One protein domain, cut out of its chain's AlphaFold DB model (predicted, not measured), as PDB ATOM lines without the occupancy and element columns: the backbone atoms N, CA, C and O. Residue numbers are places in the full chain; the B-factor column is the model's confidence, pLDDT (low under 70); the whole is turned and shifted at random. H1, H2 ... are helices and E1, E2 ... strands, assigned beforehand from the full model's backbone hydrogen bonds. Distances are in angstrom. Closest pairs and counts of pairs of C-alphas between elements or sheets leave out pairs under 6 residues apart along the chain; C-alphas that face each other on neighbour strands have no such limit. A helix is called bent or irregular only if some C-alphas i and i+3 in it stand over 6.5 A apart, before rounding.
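What this domain is: This is residues 18 to 112 of the 135 residues of the protein "Patatin" of Candidatus Sulfotelmatobacter kueseliae (UniProt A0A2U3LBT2). A loose, elongated three-level arrangement: two very short parallel strands, E1 and E2, lie side by side between H2 and H3, which follow each other in a row at one side, and the long kinked helix H4 at the other. The small helix H1 sits at one end of this row, close to H3, and contacts between the parts are few. The printed part has 95 residues, with four named helices and two named strands in the order H1, E1, H2, H3, E2, H4; the sheet order is E1, E2, and the class is mostly helix. The whole is loose, with a radius of gyration of the C-alphas of 15.8 A, and spans 50 by 30 by 18 A.

How they stand to each other: H1, residues 18 to 22, is close but not clearly touching H3, residues 62 to 67; the closest C-alphas, those of Arg 18 and Trp 65, are 6.0 A apart. E1, residues 29 to 31, is the parallel neighbour of E2, residues 71 to 73, at 18 degrees; C-alphas 30 and 72 face each other at 4.7 A. N 30 and O 71, and N 73 and O 30, are within hydrogen-bond range, each pair at 2.8 A. H2, residues 46 to 60, and H3 meet only through their link. E1, H2 H3 and E2 form a strand-helix-strand unit, two parallel neighbour strands with helices between them along the chain, and its crossover is right-handed. The closest C-alphas of H3 and E2, those of Arg 66 and Val 72, are 7.4 A apart. H4, residues 85 to 111, has 5 pairs of C-alphas within 8 A of E2, the closest being those of Val 73 and Met 99 at 6.8 A. E1 and H4 are near each other, with 5 pairs of C-alphas within 10 A. H4 is apart from H1, H2 and H3. Every O i to N i+4 pair is within hydrogen-bond range in H1, H2 and H3; in H4 it is 19 of 23.

Where its parts are: H1 begins at C-alpha 18, (98.147, 187.880, 22.215). E1 runs from Leu 29 to Val 31. H2 runs from Leu 46, with its C-alpha at (108.700, 184.851, 52.425), to Ala 60, over 21.3 A, and H3 from Ser 62 to Gln 67, over 8.7 A. E2 runs from Val 71 to Val 73. H4 covers 36.2 A and ends at C-alpha 111, (91.289, 171.163, 8.955). It is irregular, with C-alphas 86 and 89 8.1 A apart, and has a kink of 56 degrees near residue 102.

The domain as a whole: The two C-alphas farthest apart, those of His 45 and Ser 112, are 49.8 A apart. The printed part has no cut. The links E1 to H2, residues 32 to 45, and E2 to H4, 11 residues, are long. Mean pLDDT of the printed part is 88.4, and residues 35 to 41 are under 70.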
ATOM      1  N   ARG A  18      98.387 186.539  22.756       92.25
ATOM      2  CA  ARG A  18      98.147 187.880  22.215       92.25
ATOM      3  C   ARG A  18      99.342 188.403  21.401       92.25
ATOM      4  O   ARG A  18      99.116 188.773  20.252       92.25
ATOM      5  N   PRO A  19     100.594 188.367  21.904       93.19
ATOM      6  CA  PRO A  19     101.764 188.653  21.076       93.19
ATOM      7  C   PRO A  19     101.817 187.825  19.786       93.19
ATOM      8  O   PRO A  19     102.075 188.379  18.723       93.19
ATOM      9  N   LEU A  20     101.502 186.524  19.844       94.69
ATOM     10  CA  LEU A  20     101.418 185.663  18.655       94.69
ATOM     11  C   LEU A  20     100.408 186.191  17.620       94.69
ATOM     12  O   LEU A  20     100.726 186.256  16.432       94.69
ATOM     13  N   ARG A  21      99.219 186.628  18.053       92.19
ATOM     14  CA  ARG A  21      98.222 187.267  17.173       92.19
ATOM     15  C   ARG A  21      98.718 188.581  16.587       92.19
ATOM     16  O   ARG A  21      98.574 188.805  15.390       92.19
ATOM     17  N   GLU A  22      99.325 189.432  17.407       91.75
ATOM     18  CA  GLU A  22      99.886 190.719  16.976       91.75
ATOM     19  C   GLU A  22     101.026 190.535  15.956       91.75
ATOM     20  O   GLU A  22     101.223 191.379  15.083       91.75
ATOM     21  N   MET A  23     101.731 189.401  16.012       93.00
ATOM     22  CA  MET A  23     102.726 188.979  15.020       93.00
ATOM     23  C   MET A  23     102.114 188.420  13.720       93.00
ATOM     24  O   MET A  23     102.858 188.105  12.790       93.00
ATOM     25  N   GLY A  24     100.785 188.316  13.630       90.38
ATOM     26  CA  GLY A  24     100.063 187.859  12.441       90.38
ATOM     27  C   GLY A  24      99.772 186.360  12.411       90.38
ATOM     28  O   GLY A  24      99.564 185.815  11.331       90.38
ATOM     29  N   ALA A  25      99.779 185.669  13.556       93.12
ATOM     30  CA  ALA A  25      99.348 184.276  13.603       93.12
ATOM     31  C   ALA A  25      97.834 184.161  13.340       93.12
ATOM     32  O   ALA A  25      97.006 184.605  14.144       93.12
ATOM     33  N   ASP A  26      97.471 183.496  12.241       89.25
ATOM     34  CA  ASP A  26      96.074 183.198  11.890       89.25
ATOM     35  C   ASP A  26      95.430 182.210  12.865       89.25
ATOM     36  O   ASP A  26      94.212 182.183  13.037       89.25
ATOM     37  N   ARG A  27      96.263 181.401  13.525       92.56
ATOM     38  CA  ARG A  27      95.867 180.296  14.392       92.56
ATOM     39  C   ARG A  27      96.777 180.196  15.598       92.56
ATOM     40  O   ARG A  27      97.997 180.218  15.450       92.56
ATOM     41  N   VAL A  28      96.185 180.082  16.782       96.19
ATOM     42  CA  VAL A  28      96.908 180.025  18.052       96.19
ATOM     43  C   VAL A  28      96.390 178.875  18.910       96.19
ATOM     44  O   VAL A  28      95.279 178.922  19.430       96.19
ATOM     45  N   LEU A  29      97.248 177.876  19.111       97.06
ATOM     46  CA  LEU A  29      97.076 176.835  20.119       97.06
ATOM     47  C   LEU A  29      97.922 177.197  21.338       97.06
ATOM     48  O   LEU A  29      99.131 177.401  21.228       97.06
ATOM     49  N   ALA A  30      97.284 177.276  22.497       96.88
ATOM     50  CA  ALA A  30      97.931 177.533  23.771       96.88
ATOM     51  C   ALA A  30      98.141 176.229  24.540       96.88
ATOM     52  O   ALA A  30      97.223 175.421  24.661       96.88
ATOM     53  N   VAL A  31      99.327 176.060  25.124       96.06
ATOM     54  CA  VAL A  31      99.578 175.042  26.148       96.06
ATOM     55  C   VAL A  31      99.866 175.771  27.451       96.06
ATOM     56  O   VAL A  31     100.778 176.596  27.502       96.06
ATOM     57  N   HIS A  32      99.077 175.505  28.489       93.25
ATOM     58  CA  HIS A  32      99.216 176.167  29.784       93.25
ATOM     59  C   HIS A  32      99.385 175.140  30.899       93.25
ATOM     60  O   HIS A  32      98.534 174.275  31.098       93.25
ATOM     61  N   LEU A  33     100.487 175.256  31.638       89.12
ATOM     62  CA  LEU A  33     100.780 174.415  32.790       89.12
ATOM     63  C   LEU A  33     100.275 175.106  34.055       89.12
ATOM     64  O   LEU A  33     100.749 176.185  34.414       89.12
ATOM     65  N   LYS A  34      99.331 174.472  34.749       76.44
ATOM     66  CA  LYS A  34      98.893 174.908  36.078       76.44
ATOM     67  C   LYS A  34      99.815 174.302  37.133       76.44
ATOM     68  O   LYS A  34      99.458 173.336  37.796       76.44
ATOM     69  N   GLY A  35     101.019 174.854  37.251       68.38
ATOM     70  CA  GLY A  35     101.929 174.502  38.340       68.38
ATOM     71  C   GLY A  35     101.414 175.047  39.671       68.38
ATOM     72  O   GLY A  35     100.959 176.194  39.744       68.38
ATOM     73  N   THR A  36     101.484 174.243  40.729       64.88
ATOM     74  CA  THR A  36     101.201 174.714  42.085       64.88
ATOM     75  C   THR A  36     102.504 175.202  42.721       64.88
ATOM     76  O   THR A  36     103.504 174.497  42.780       64.88
ATOM     77  N   TRP A  37     102.513 176.456  43.179       64.06
ATOM     78  CA  TRP A  37     103.643 177.016  43.940       64.06
ATOM     79  C   TRP A  37     103.563 176.662  45.431       64.06
ATOM     80  O   TRP A  37     104.527 176.846  46.165       64.06
ATOM     81  N   ALA A  38     102.403 176.175  45.881       58.16
ATOM     82  CA  ALA A  38     102.128 175.835  47.266       58.16
ATOM     83  C   ALA A  38     101.285 174.559  47.340       58.16
ATOM     84  O   ALA A  38     100.246 174.441  46.691       58.16
ATOM     85  N   ASN A  39     101.703 173.637  48.201       59.66
ATOM     86  CA  ASN A  39     101.138 172.294  48.352       59.66
ATOM     87  C   ASN A  39      99.823 172.315  49.168       59.66
ATOM     88  O   ASN A  39      99.620 171.487  50.053       59.66
ATOM     89  N   GLY A  40      98.975 173.332  48.982       59.62
ATOM     90  CA  GLY A  40      97.741 173.535  49.757       59.62
ATOM     91  C   GLY A  40      97.944 173.888  51.240       59.62
ATOM     92  O   GLY A  40      96.970 173.986  51.982       59.62
ATOM     93  N   SER A  41      99.186 174.100  51.688       65.19
ATOM     94  CA  SER A  41      99.515 174.533  53.053       65.19
ATOM     95  C   SER A  41      99.743 176.045  53.121       65.19
ATOM     96  O   SER A  41     100.084 176.681  52.123       65.19
ATOM     97  N   ALA A  42      99.520 176.641  54.298       72.94
ATOM     98  CA  ALA A  42      99.763 178.066  54.507       72.94
ATOM     99  C   ALA A  42     101.244 178.408  54.221       72.94
ATOM    100  O   ALA A  42     102.113 177.637  54.642       72.94
ATOM    101  N   PRO A  43     101.543 179.545  53.554       76.81
ATOM    102  CA  PRO A  43     102.913 179.987  53.305       76.81
ATOM    103  C   PRO A  43     103.716 180.005  54.607       76.81
ATOM    104  O   PRO A  43     103.298 180.634  55.581       76.81
ATOM    105  N   ARG A  44     104.853 179.307  54.644       81.06
ATOM    106  CA  ARG A  44     105.682 179.203  55.855       81.06
ATOM    107  C   ARG A  44     106.810 180.226  55.851       81.06
ATOM    108  O   ARG A  44     107.265 180.632  56.920       81.06
ATOM    109  N   HIS A  45     107.232 180.668  54.665       83.44
ATOM    110  CA  HIS A  45     108.334 181.613  54.483       83.44
ATOM    111  C   HIS A  45     108.040 182.674  53.409       83.44
ATOM    112  O   HIS A  45     107.107 182.552  52.619       83.44
ATOM    113  N   LEU A  46     108.863 183.730  53.363       85.38
ATOM    114  CA  LEU A  46     108.700 184.851  52.425       85.38
ATOM    115  C   LEU A  46     108.713 184.408  50.951       85.38
ATOM    116  O   LEU A  46     107.962 184.954  50.147       85.38
ATOM    117  N   LEU A  47     109.534 183.412  50.603       81.69
ATOM    118  CA  LEU A  47     109.596 182.883  49.237       81.69
ATOM    119  C   LEU A  47     108.255 182.270  48.800       81.69
ATOM    120  O   LEU A  47     107.820 182.519  47.679       81.69
ATOM    121  N   ASP A  48     107.554 181.583  49.705       80.00
ATOM    122  CA  ASP A  48     106.230 181.006  49.442       80.00
ATOM    123  C   ASP A  48     105.196 182.107  49.153       80.00
ATOM    124  O   ASP A  48     104.375 181.988  48.245       80.00
ATOM    125  N   VAL A  49     105.252 183.218  49.899       85.50
ATOM    126  CA  VAL A  49     104.361 184.375  49.693       85.50
ATOM    127  C   VAL A  49     104.613 185.025  48.331       85.50
ATOM    128  O   VAL A  49     103.661 185.395  47.639       85.50
ATOM    129  N   ILE A  50     105.880 185.144  47.926       85.81
ATOM    130  CA  ILE A  50     106.265 185.692  46.618       85.81
ATOM    131  C   ILE A  50     105.764 184.774  45.495       85.81
ATOM    132  O   ILE A  50     105.094 185.250  44.577       85.81
ATOM    133  N   GLY A  51     106.014 183.464  45.597       82.88
ATOM    134  CA  GLY A  51     105.538 182.472  44.628       82.88
ATOM    135  C   GLY A  51     104.014 182.485  44.489       82.88
ATOM    136  O   GLY A  51     103.486 182.586  43.381       82.88
ATOM    137  N   GLN A  52     103.291 182.509  45.614       82.94
ATOM    138  CA  GLN A  52     101.830 182.604  45.621       82.94
ATOM    139  C   GLN A  52     101.323 183.909  44.990       82.94
ATOM    140  O   GLN A  52     100.335 183.904  44.255       82.94
ATOM    141  N   SER A  53     102.008 185.030  45.231       86.69
ATOM    142  CA  SER A  53     101.669 186.320  44.616       86.69
ATOM    143  C   SER A  53     101.818 186.268  43.093       86.69
ATOM    144  O   SER A  53     100.944 186.751  42.369       86.69
ATOM    145  N   PHE A  54     102.876 185.624  42.589       85.25
ATOM    146  CA  PHE A  54     103.049 185.403  41.153       85.25
ATOM    147  C   PHE A  54     101.983 184.475  40.572       85.25
ATOM    148  O   PHE A  54     101.467 184.760  39.493       85.25
ATOM    149  N   ALA A  55     101.610 183.403  41.272       82.62
ATOM    150  CA  ALA A  55     100.532 182.517  40.837       82.62
ATOM    151  C   ALA A  55      99.192 183.268  40.705       82.62
ATOM    152  O   ALA A  55      98.488 183.133  39.702       82.62
ATOM    153  N   ILE A  56      98.859 184.125  41.678       84.88
ATOM    154  CA  ILE A  56      97.657 184.972  41.638       84.88
ATOM    155  C   ILE A  56      97.709 185.942  40.449       84.88
ATOM    156  O   ILE A  56      96.734 186.045  39.701       84.88
ATOM    157  N   ALA A  57      98.840 186.623  40.242       87.62
ATOM    158  CA  ALA A  57      99.011 187.554  39.128       87.62
ATOM    159  C   ALA A  57      98.845 186.861  37.762       87.62
ATOM    160  O   ALA A  57      98.137 187.364  36.890       87.62
ATOM    161  N   GLN A  58      99.425 185.671  37.595       85.50
ATOM    162  CA  GLN A  58      99.273 184.862  36.383       85.50
ATOM    163  C   GLN A  58      97.818 184.453  36.138       85.50
ATOM    164  O   GLN A  58      97.320 184.562  35.015       85.50
ATOM    165  N   ASN A  59      97.107 184.046  37.191       85.25
ATOM    166  CA  ASN A  59      95.693 183.694  37.102       85.25
ATOM    167  C   ASN A  59      94.825 184.890  36.689       85.25
ATOM    168  O   ASN A  59      93.923 184.728  35.865       85.25
ATOM    169  N   ALA A  60      95.123 186.095  37.184       86.25
ATOM    170  CA  ALA A  60      94.432 187.315  36.769       86.25
ATOM    171  C   ALA A  60      94.634 187.626  35.274       86.25
ATOM    172  O   ALA A  60      93.719 188.117  34.616       86.25
ATOM    173  N   MET A  61      95.800 187.286  34.714       85.38
ATOM    174  CA  MET A  61      96.083 187.419  33.279       85.38
ATOM    175  C   MET A  61      95.442 186.322  32.423       85.38
ATOM    176  O   MET A  61      95.447 186.427  31.194       85.38
ATOM    177  N   SER A  62      94.863 185.284  33.038       87.56
ATOM    178  CA  SER A  62      94.386 184.113  32.302       87.56
ATOM    179  C   SER A  62      93.273 184.411  31.308       87.56
ATOM    180  O   SER A  62      93.289 183.894  30.194       87.56
ATOM    181  N   SER A  63      92.345 185.295  31.660       88.25
ATOM    182  CA  SER A  63      91.246 185.677  30.774       88.25
ATOM    183  C   SER A  63      91.742 186.351  29.493       88.25
ATOM    184  O   SER A  63      91.190 186.096  28.425       88.25
ATOM    185  N   LEU A  64      92.791 187.174  29.582       88.06
ATOM    186  CA  LEU A  64      93.325 187.943  28.458       88.06
ATOM    187  C   LEU A  64      94.000 187.045  27.426       88.06
ATOM    188  O   LEU A  64      93.726 187.166  26.234       88.06
ATOM    189  N   TRP A  65      94.873 186.137  27.867       91.94
ATOM    190  CA  TRP A  65      95.559 185.258  26.925       91.94
ATOM    191  C   TRP A  65      94.631 184.166  26.383       91.94
ATOM    192  O   TRP A  65      94.747 183.801  25.213       91.94
ATOM    193  N   ARG A  66      93.665 183.682  27.175       94.56
ATOM    194  CA  ARG A  66      92.689 182.686  26.703       94.56
ATOM    195  C   ARG A  66      91.832 183.216  25.559       94.56
ATOM    196  O   ARG A  66      91.608 182.484  24.609       94.56
ATOM    197  N   GLN A  67      91.419 184.485  25.610       94.12
ATOM    198  CA  GLN A  67      90.645 185.119  24.529       94.12
ATOM    199  C   GLN A  67      91.396 185.179  23.192       94.12
ATOM    200  O   GLN A  67      90.769 185.275  22.144       94.12
ATOM    201  N   ALA A  68      92.731 185.145  23.217       94.06
ATOM    202  CA  ALA A  68      93.563 185.179  22.017       94.06
ATOM    203  C   ALA A  68      93.997 183.781  21.526       94.06
ATOM    204  O   ALA A  68      94.716 183.694  20.526       94.06
ATOM    205  N   ALA A  69      93.576 182.709  22.204       95.88
ATOM    206  CA  ALA A  69      93.815 181.319  21.818       95.88
ATOM    207  C   ALA A  69      92.558 180.713  21.176       95.88
ATOM    208  O   ALA A  69      91.453 180.943  21.655       95.88
ATOM    209  N   ASP A  70      92.732 179.922  20.118       95.19
ATOM    210  CA  ASP A  70      91.641 179.144  19.515       95.19
ATOM    211  C   ASP A  70      91.414 177.832  20.267       95.19
ATOM    212  O   ASP A  70      90.283 177.430  20.515       95.19
ATOM    213  N   VAL A  71      92.516 177.174  20.637       95.69
ATOM    214  CA  VAL A  71      92.535 175.902  21.361       95.69
ATOM    215  C   VAL A  71      93.450 176.057  22.567       95.69
ATOM    216  O   VAL A  71      94.538 176.627  22.456       95.69
ATOM    217  N   VAL A  72      93.029 175.543  23.722       96.38
ATOM    218  CA  VAL A  72      93.824 175.561  24.955       96.38
ATOM    219  C   VAL A  72      93.971 174.141  25.487       96.38
ATOM    220  O   VAL A  72      92.986 173.494  25.827       96.38
ATOM    221  N   VAL A  73      95.213 173.674  25.604       96.88
ATOM    222  CA  VAL A  73      95.562 172.380  26.198       96.88
ATOM    223  C   VAL A  73      96.181 172.616  27.572       96.88
ATOM    224  O   VAL A  73      97.151 173.363  27.706       96.88
ATOM    225  N   GLU A  74      95.632 171.967  28.596       94.75
ATOM    226  CA  GLU A  74      96.088 172.098  29.984       94.75
ATOM    227  C   GLU A  74      96.446 170.726  30.561       94.75
ATOM    228  O   GLU A  74      95.563 170.013  31.042       94.75
ATOM    229  N   PRO A  75      97.724 170.321  30.492       94.62
ATOM    230  CA  PRO A  75      98.208 169.144  31.200       94.62
ATOM    231  C   PRO A  75      98.039 169.310  32.715       94.62
ATOM    232  O   PRO A  75      98.373 170.358  33.275       94.62
ATOM    233  N   ASP A  76      97.541 168.269  33.378       90.06
ATOM    234  CA  ASP A  76      97.272 168.278  34.818       90.06
ATOM    235  C   ASP A  76      98.533 167.987  35.633       90.06
ATOM    236  O   ASP A  76      98.730 166.873  36.085       90.06
ATOM    237  N   VAL A  77      99.413 168.976  35.787       90.56
ATOM    238  CA  VAL A  77     100.706 168.838  36.489       90.56
ATOM    239  C   VAL A  77     100.662 169.313  37.948       90.56
ATOM    240  O   VAL A  77     101.704 169.610  38.529       90.56
ATOM    241  N   GLY A  78      99.470 169.420  38.541       85.12
ATOM    242  CA  GLY A  78      99.271 170.071  39.842       85.12
ATOM    243  C   GLY A  78      99.981 169.403  41.023       85.12
ATOM    244  O   GLY A  78     100.265 170.084  42.010       85.12
ATOM    245  N   ASP A  79     100.298 168.110  40.904       85.69
ATOM    246  CA  ASP A  79     100.971 167.307  41.934       85.69
ATOM    247  C   ASP A  79     102.495 167.516  41.990       85.69
ATOM    248  O   ASP A  79     103.150 167.051  42.925       85.69
ATOM    249  N   PHE A  80     103.067 168.214  41.008       86.69
ATOM    250  CA  PHE A  80     104.507 168.443  40.910       86.69
ATOM    251  C   PHE A  80     104.875 169.843  41.392       86.69
ATOM    252  O   PHE A  80     104.209 170.831  41.072       86.69
ATOM    253  N   ALA A  81     105.982 169.931  42.129       82.44
ATOM    254  CA  ALA A  81     106.574 171.219  42.464       82.44
ATOM    255  C   ALA A  81     107.170 171.878  41.210       82.44
ATOM    256  O   ALA A  81     107.573 171.208  40.256       82.44
ATOM    257  N   TYR A  82     107.258 173.208  41.225       79.44
ATOM    258  CA  TYR A  82     107.784 173.996  40.105       79.44
ATOM    259  C   TYR A  82     109.228 173.620  39.711       79.44
ATOM    260  O   TYR A  82     109.607 173.747  38.550       79.44
ATOM    261  N   ASP A  83     110.025 173.143  40.664       83.69
ATOM    262  CA  ASP A  83     111.431 172.762  40.515       83.69
ATOM    263  C   ASP A  83     111.657 171.237  40.513       83.69
ATOM    264  O   ASP A  83     112.771 170.763  40.744       83.69
ATOM    265  N   ASP A  84     110.619 170.443  40.235       85.31
ATOM    266  CA  ASP A  84     110.671 168.981  40.337       85.31
ATOM    267  C   ASP A  84     111.282 168.282  39.105       85.31
ATOM    268  O   ASP A  84     110.674 167.444  38.435       85.31
ATOM    269  N   PHE A  85     112.535 168.619  38.794       88.56
ATOM    270  CA  PHE A  85     113.236 168.144  37.593       88.56
ATOM    271  C   PHE A  85     113.455 166.622  37.539       88.56
ATOM    272  O   PHE A  85     113.693 166.074  36.463       88.56
ATOM    273  N   LYS A  86     113.375 165.920  38.675       93.94
ATOM    274  CA  LYS A  86     113.544 164.454  38.745       93.94
ATOM    275  C   LYS A  86     112.377 163.682  38.118       93.94
ATOM    276  O   LYS A  86     112.570 162.530  37.748       93.94
ATOM    277  N   HIS A  87     111.205 164.301  37.975       92.88
ATOM    278  CA  HIS A  87     110.016 163.680  37.382       92.88
ATOM    279  C   HIS A  87     109.758 164.149  35.941       92.88
ATOM    280  O   HIS A  87     108.624 164.132  35.461       92.88
ATOM    281  N   ALA A  88     110.806 164.567  35.221       93.00
ATOM    282  CA  ALA A  88     110.687 165.047  33.844       93.00
ATOM    283  C   ALA A  88     109.963 164.049  32.917       93.00
ATOM    284  O   ALA A  88     109.091 164.454  32.149       93.00
ATOM    285  N   ASP A  89     110.261 162.751  33.030       96.12
ATOM    286  CA  ASP A  89     109.613 161.708  32.222       96.12
ATOM    287  C   ASP A  89     108.105 161.603  32.497       96.12
ATOM    288  O   ASP A  89     107.317 161.352  31.581       96.12
ATOM    289  N   ASP A  90     107.683 161.819  33.747       94.62
ATOM    290  CA  ASP A  90     106.269 161.839  34.117       94.62
ATOM    291  C   ASP A  90     105.564 163.057  33.525       94.62
ATOM    292  O   ASP A  90     104.534 162.913  32.865       94.62
ATOM    293  N   LEU A  91     106.169 164.238  33.665       93.75
ATOM    294  CA  LEU A  91     105.651 165.491  33.115       93.75
ATOM    295  C   LEU A  91     105.500 165.434  31.586       93.75
ATOM    296  O   LEU A  91     104.477 165.865  31.046       93.75
ATOM    297  N   ILE A  92     106.475 164.851  30.880       95.50
ATOM    298  CA  ILE A  92     106.411 164.651  29.423       95.50
ATOM    299  C   ILE A  92     105.224 163.758  29.060       95.50
ATOM    300  O   ILE A  92     104.421 164.109  28.190       95.50
ATOM    301  N   ARG A  93     105.067 162.627  29.756       96.38
ATOM    302  CA  ARG A  93     103.961 161.689  29.525       96.38
ATOM    303  C   ARG A  93     102.604 162.337  29.776       96.38
ATOM    304  O   ARG A  93     101.652 162.081  29.044       96.38
ATOM    305  N   MET A  94     102.497 163.191  30.786       95.25
ATOM    306  CA  MET A  94     101.260 163.909  31.096       95.25
ATOM    307  C   MET A  94     100.903 164.917  30.004       95.25
ATOM    308  O   MET A  94      99.740 165.005  29.604       95.25
ATOM    309  N   GLY A  95     101.902 165.617  29.460       96.00
ATOM    310  CA  GLY A  95     101.734 166.451  28.270       96.00
ATOM    311  C   GLY A  95     101.253 165.645  27.061       96.00
ATOM    312  O   GLY A  95     100.311 166.052  26.379       96.00
ATOM    313  N   GLU A  96     101.841 164.468  26.829       97.69
ATOM    314  CA  GLU A  96     101.431 163.558  25.759       97.69
ATOM    315  C   GLU A  96      99.974 163.103  25.923       97.69
ATOM    316  O   GLU A  96      99.196 163.186  24.975       97.69
ATOM    317  N   VAL A  97      99.575 162.668  27.121       97.44
ATOM    318  CA  VAL A  97      98.197 162.245  27.413       97.44
ATOM    319  C   VAL A  97      97.209 163.391  27.190       97.44
ATOM    320  O   VAL A  97      96.180 163.193  26.536       97.44
ATOM    321  N   ALA A  98      97.524 164.594  27.675       97.50
ATOM    322  CA  ALA A  98      96.679 165.772  27.495       97.50
ATOM    323  C   ALA A  98      96.507 166.126  26.010       97.50
ATOM    324  O   ALA A  98      95.384 166.343  25.551       97.50
ATOM    325  N   MET A  99      97.596 166.107  25.237       97.75
ATOM    326  CA  MET A  99      97.543 166.383  23.804       97.75
ATOM    327  C   MET A  99      96.821 165.276  23.031       97.75
ATOM    328  O   MET A  99      96.003 165.578  22.171       97.75
ATOM    329  N   ARG A 100      97.045 163.994  23.351       98.06
ATOM    330  CA  ARG A 100      96.319 162.870  22.732       98.06
ATOM    331  C   ARG A 100      94.812 162.983  22.944       98.06
ATOM    332  O   ARG A 100      94.053 162.687  22.028       98.06
ATOM    333  N   LYS A 101      94.383 163.443  24.122       97.75
ATOM    334  CA  LYS A 101      92.971 163.705  24.424       97.75
ATOM    335  C   LYS A 101      92.410 164.877  23.612       97.75
ATOM    336  O   LYS A 101      91.281 164.787  23.142       97.75
ATOM    337  N   ALA A 102      93.187 165.946  23.438       97.56
ATOM    338  CA  ALA A 102      92.805 167.113  22.639       97.56
ATOM    339  C   ALA A 102      92.956 166.893  21.121       97.56
ATOM    340  O   ALA A 102      92.440 167.676  20.328       97.56
ATOM    341  N   LEU A 103      93.648 165.832  20.695       97.12
ATOM    342  CA  LEU A 103      94.040 165.616  19.302       97.12
ATOM    343  C   LEU A 103      92.873 165.665  18.302       97.12
ATOM    344  O   LEU A 103      93.060 166.292  17.263       97.12
ATOM    345  N   PRO A 104      91.678 165.097  18.578       96.56
ATOM    346  CA  PRO A 104      90.547 165.212  17.657       96.56
ATOM    347  C   PRO A 104      90.098 166.665  17.440       96.56
ATOM    348  O   PRO A 104      89.838 167.068  16.310       96.56
ATOM    349  N   GLU A 105      90.048 167.469  18.506       95.62
ATOM    350  CA  GLU A 105      89.717 168.899  18.430       95.62
ATOM    351  C   GLU A 105      90.799 169.665  17.665       95.62
ATOM    352  O   GLU A 105      90.487 170.454  16.778       95.62
ATOM    353  N   VAL A 106      92.071 169.384  17.954       95.75
ATOM    354  CA  VAL A 106      93.208 170.006  17.267       95.75
ATOM    355  C   VAL A 106      93.197 169.672  15.775       95.75
ATOM    356  O   VAL A 106      93.429 170.557  14.958       95.75
ATOM    357  N   GLN A 107      92.906 168.426  15.396       95.19
ATOM    358  CA  GLN A 107      92.802 168.008  13.996       95.19
ATOM    359  C   GLN A 107      91.663 168.736  13.277       95.19
ATOM    360  O   GLN A 107      91.899 169.345  12.236       95.19
ATOM    361  N   LEU A 108      90.465 168.768  13.867       94.19
ATOM    362  CA  LEU A 108      89.325 169.512  13.320       94.19
ATOM    363  C   LEU A 108      89.628 171.007  13.182       94.19
ATOM    364  O   LEU A 108      89.317 171.628  12.164       94.19
ATOM    365  N   TRP A 109      90.266 171.586  14.196       93.38
ATOM    366  CA  TRP A 109      90.696 172.975  14.172       93.38
ATOM    367  C   TRP A 109      91.691 173.228  13.039       93.38
ATOM    368  O   TRP A 109      91.500 174.185  12.295       93.38
ATOM    369  N   LEU A 110      92.687 172.358  12.839       90.94
ATOM    370  CA  LEU A 110      93.651 172.449  11.736       90.94
ATOM    371  C   LEU A 110      92.993 172.307  10.354       90.94
ATOM    372  O   LEU A 110      93.384 173.019   9.429       90.94
ATOM    373  N   GLU A 111      91.993 171.437  10.216       89.12
ATOM    374  CA  GLU A 111      91.289 171.163   8.955       89.12
ATOM    375  C   GLU A 111      90.250 172.222   8.580       89.12
ATOM    376  O   GLU A 111      90.002 172.446   7.390       89.12
ATOM    377  N   SER A 112      89.648 172.895   9.568       79.94
ATOM    378  CA  SER A 112      88.772 174.037   9.303       79.94
ATOM    379  C   SER A 112      89.533 175.024   8.411       79.94
ATOM    380  O   SER A 112      90.721 175.260   8.632       79.94
TER     381      SER A 112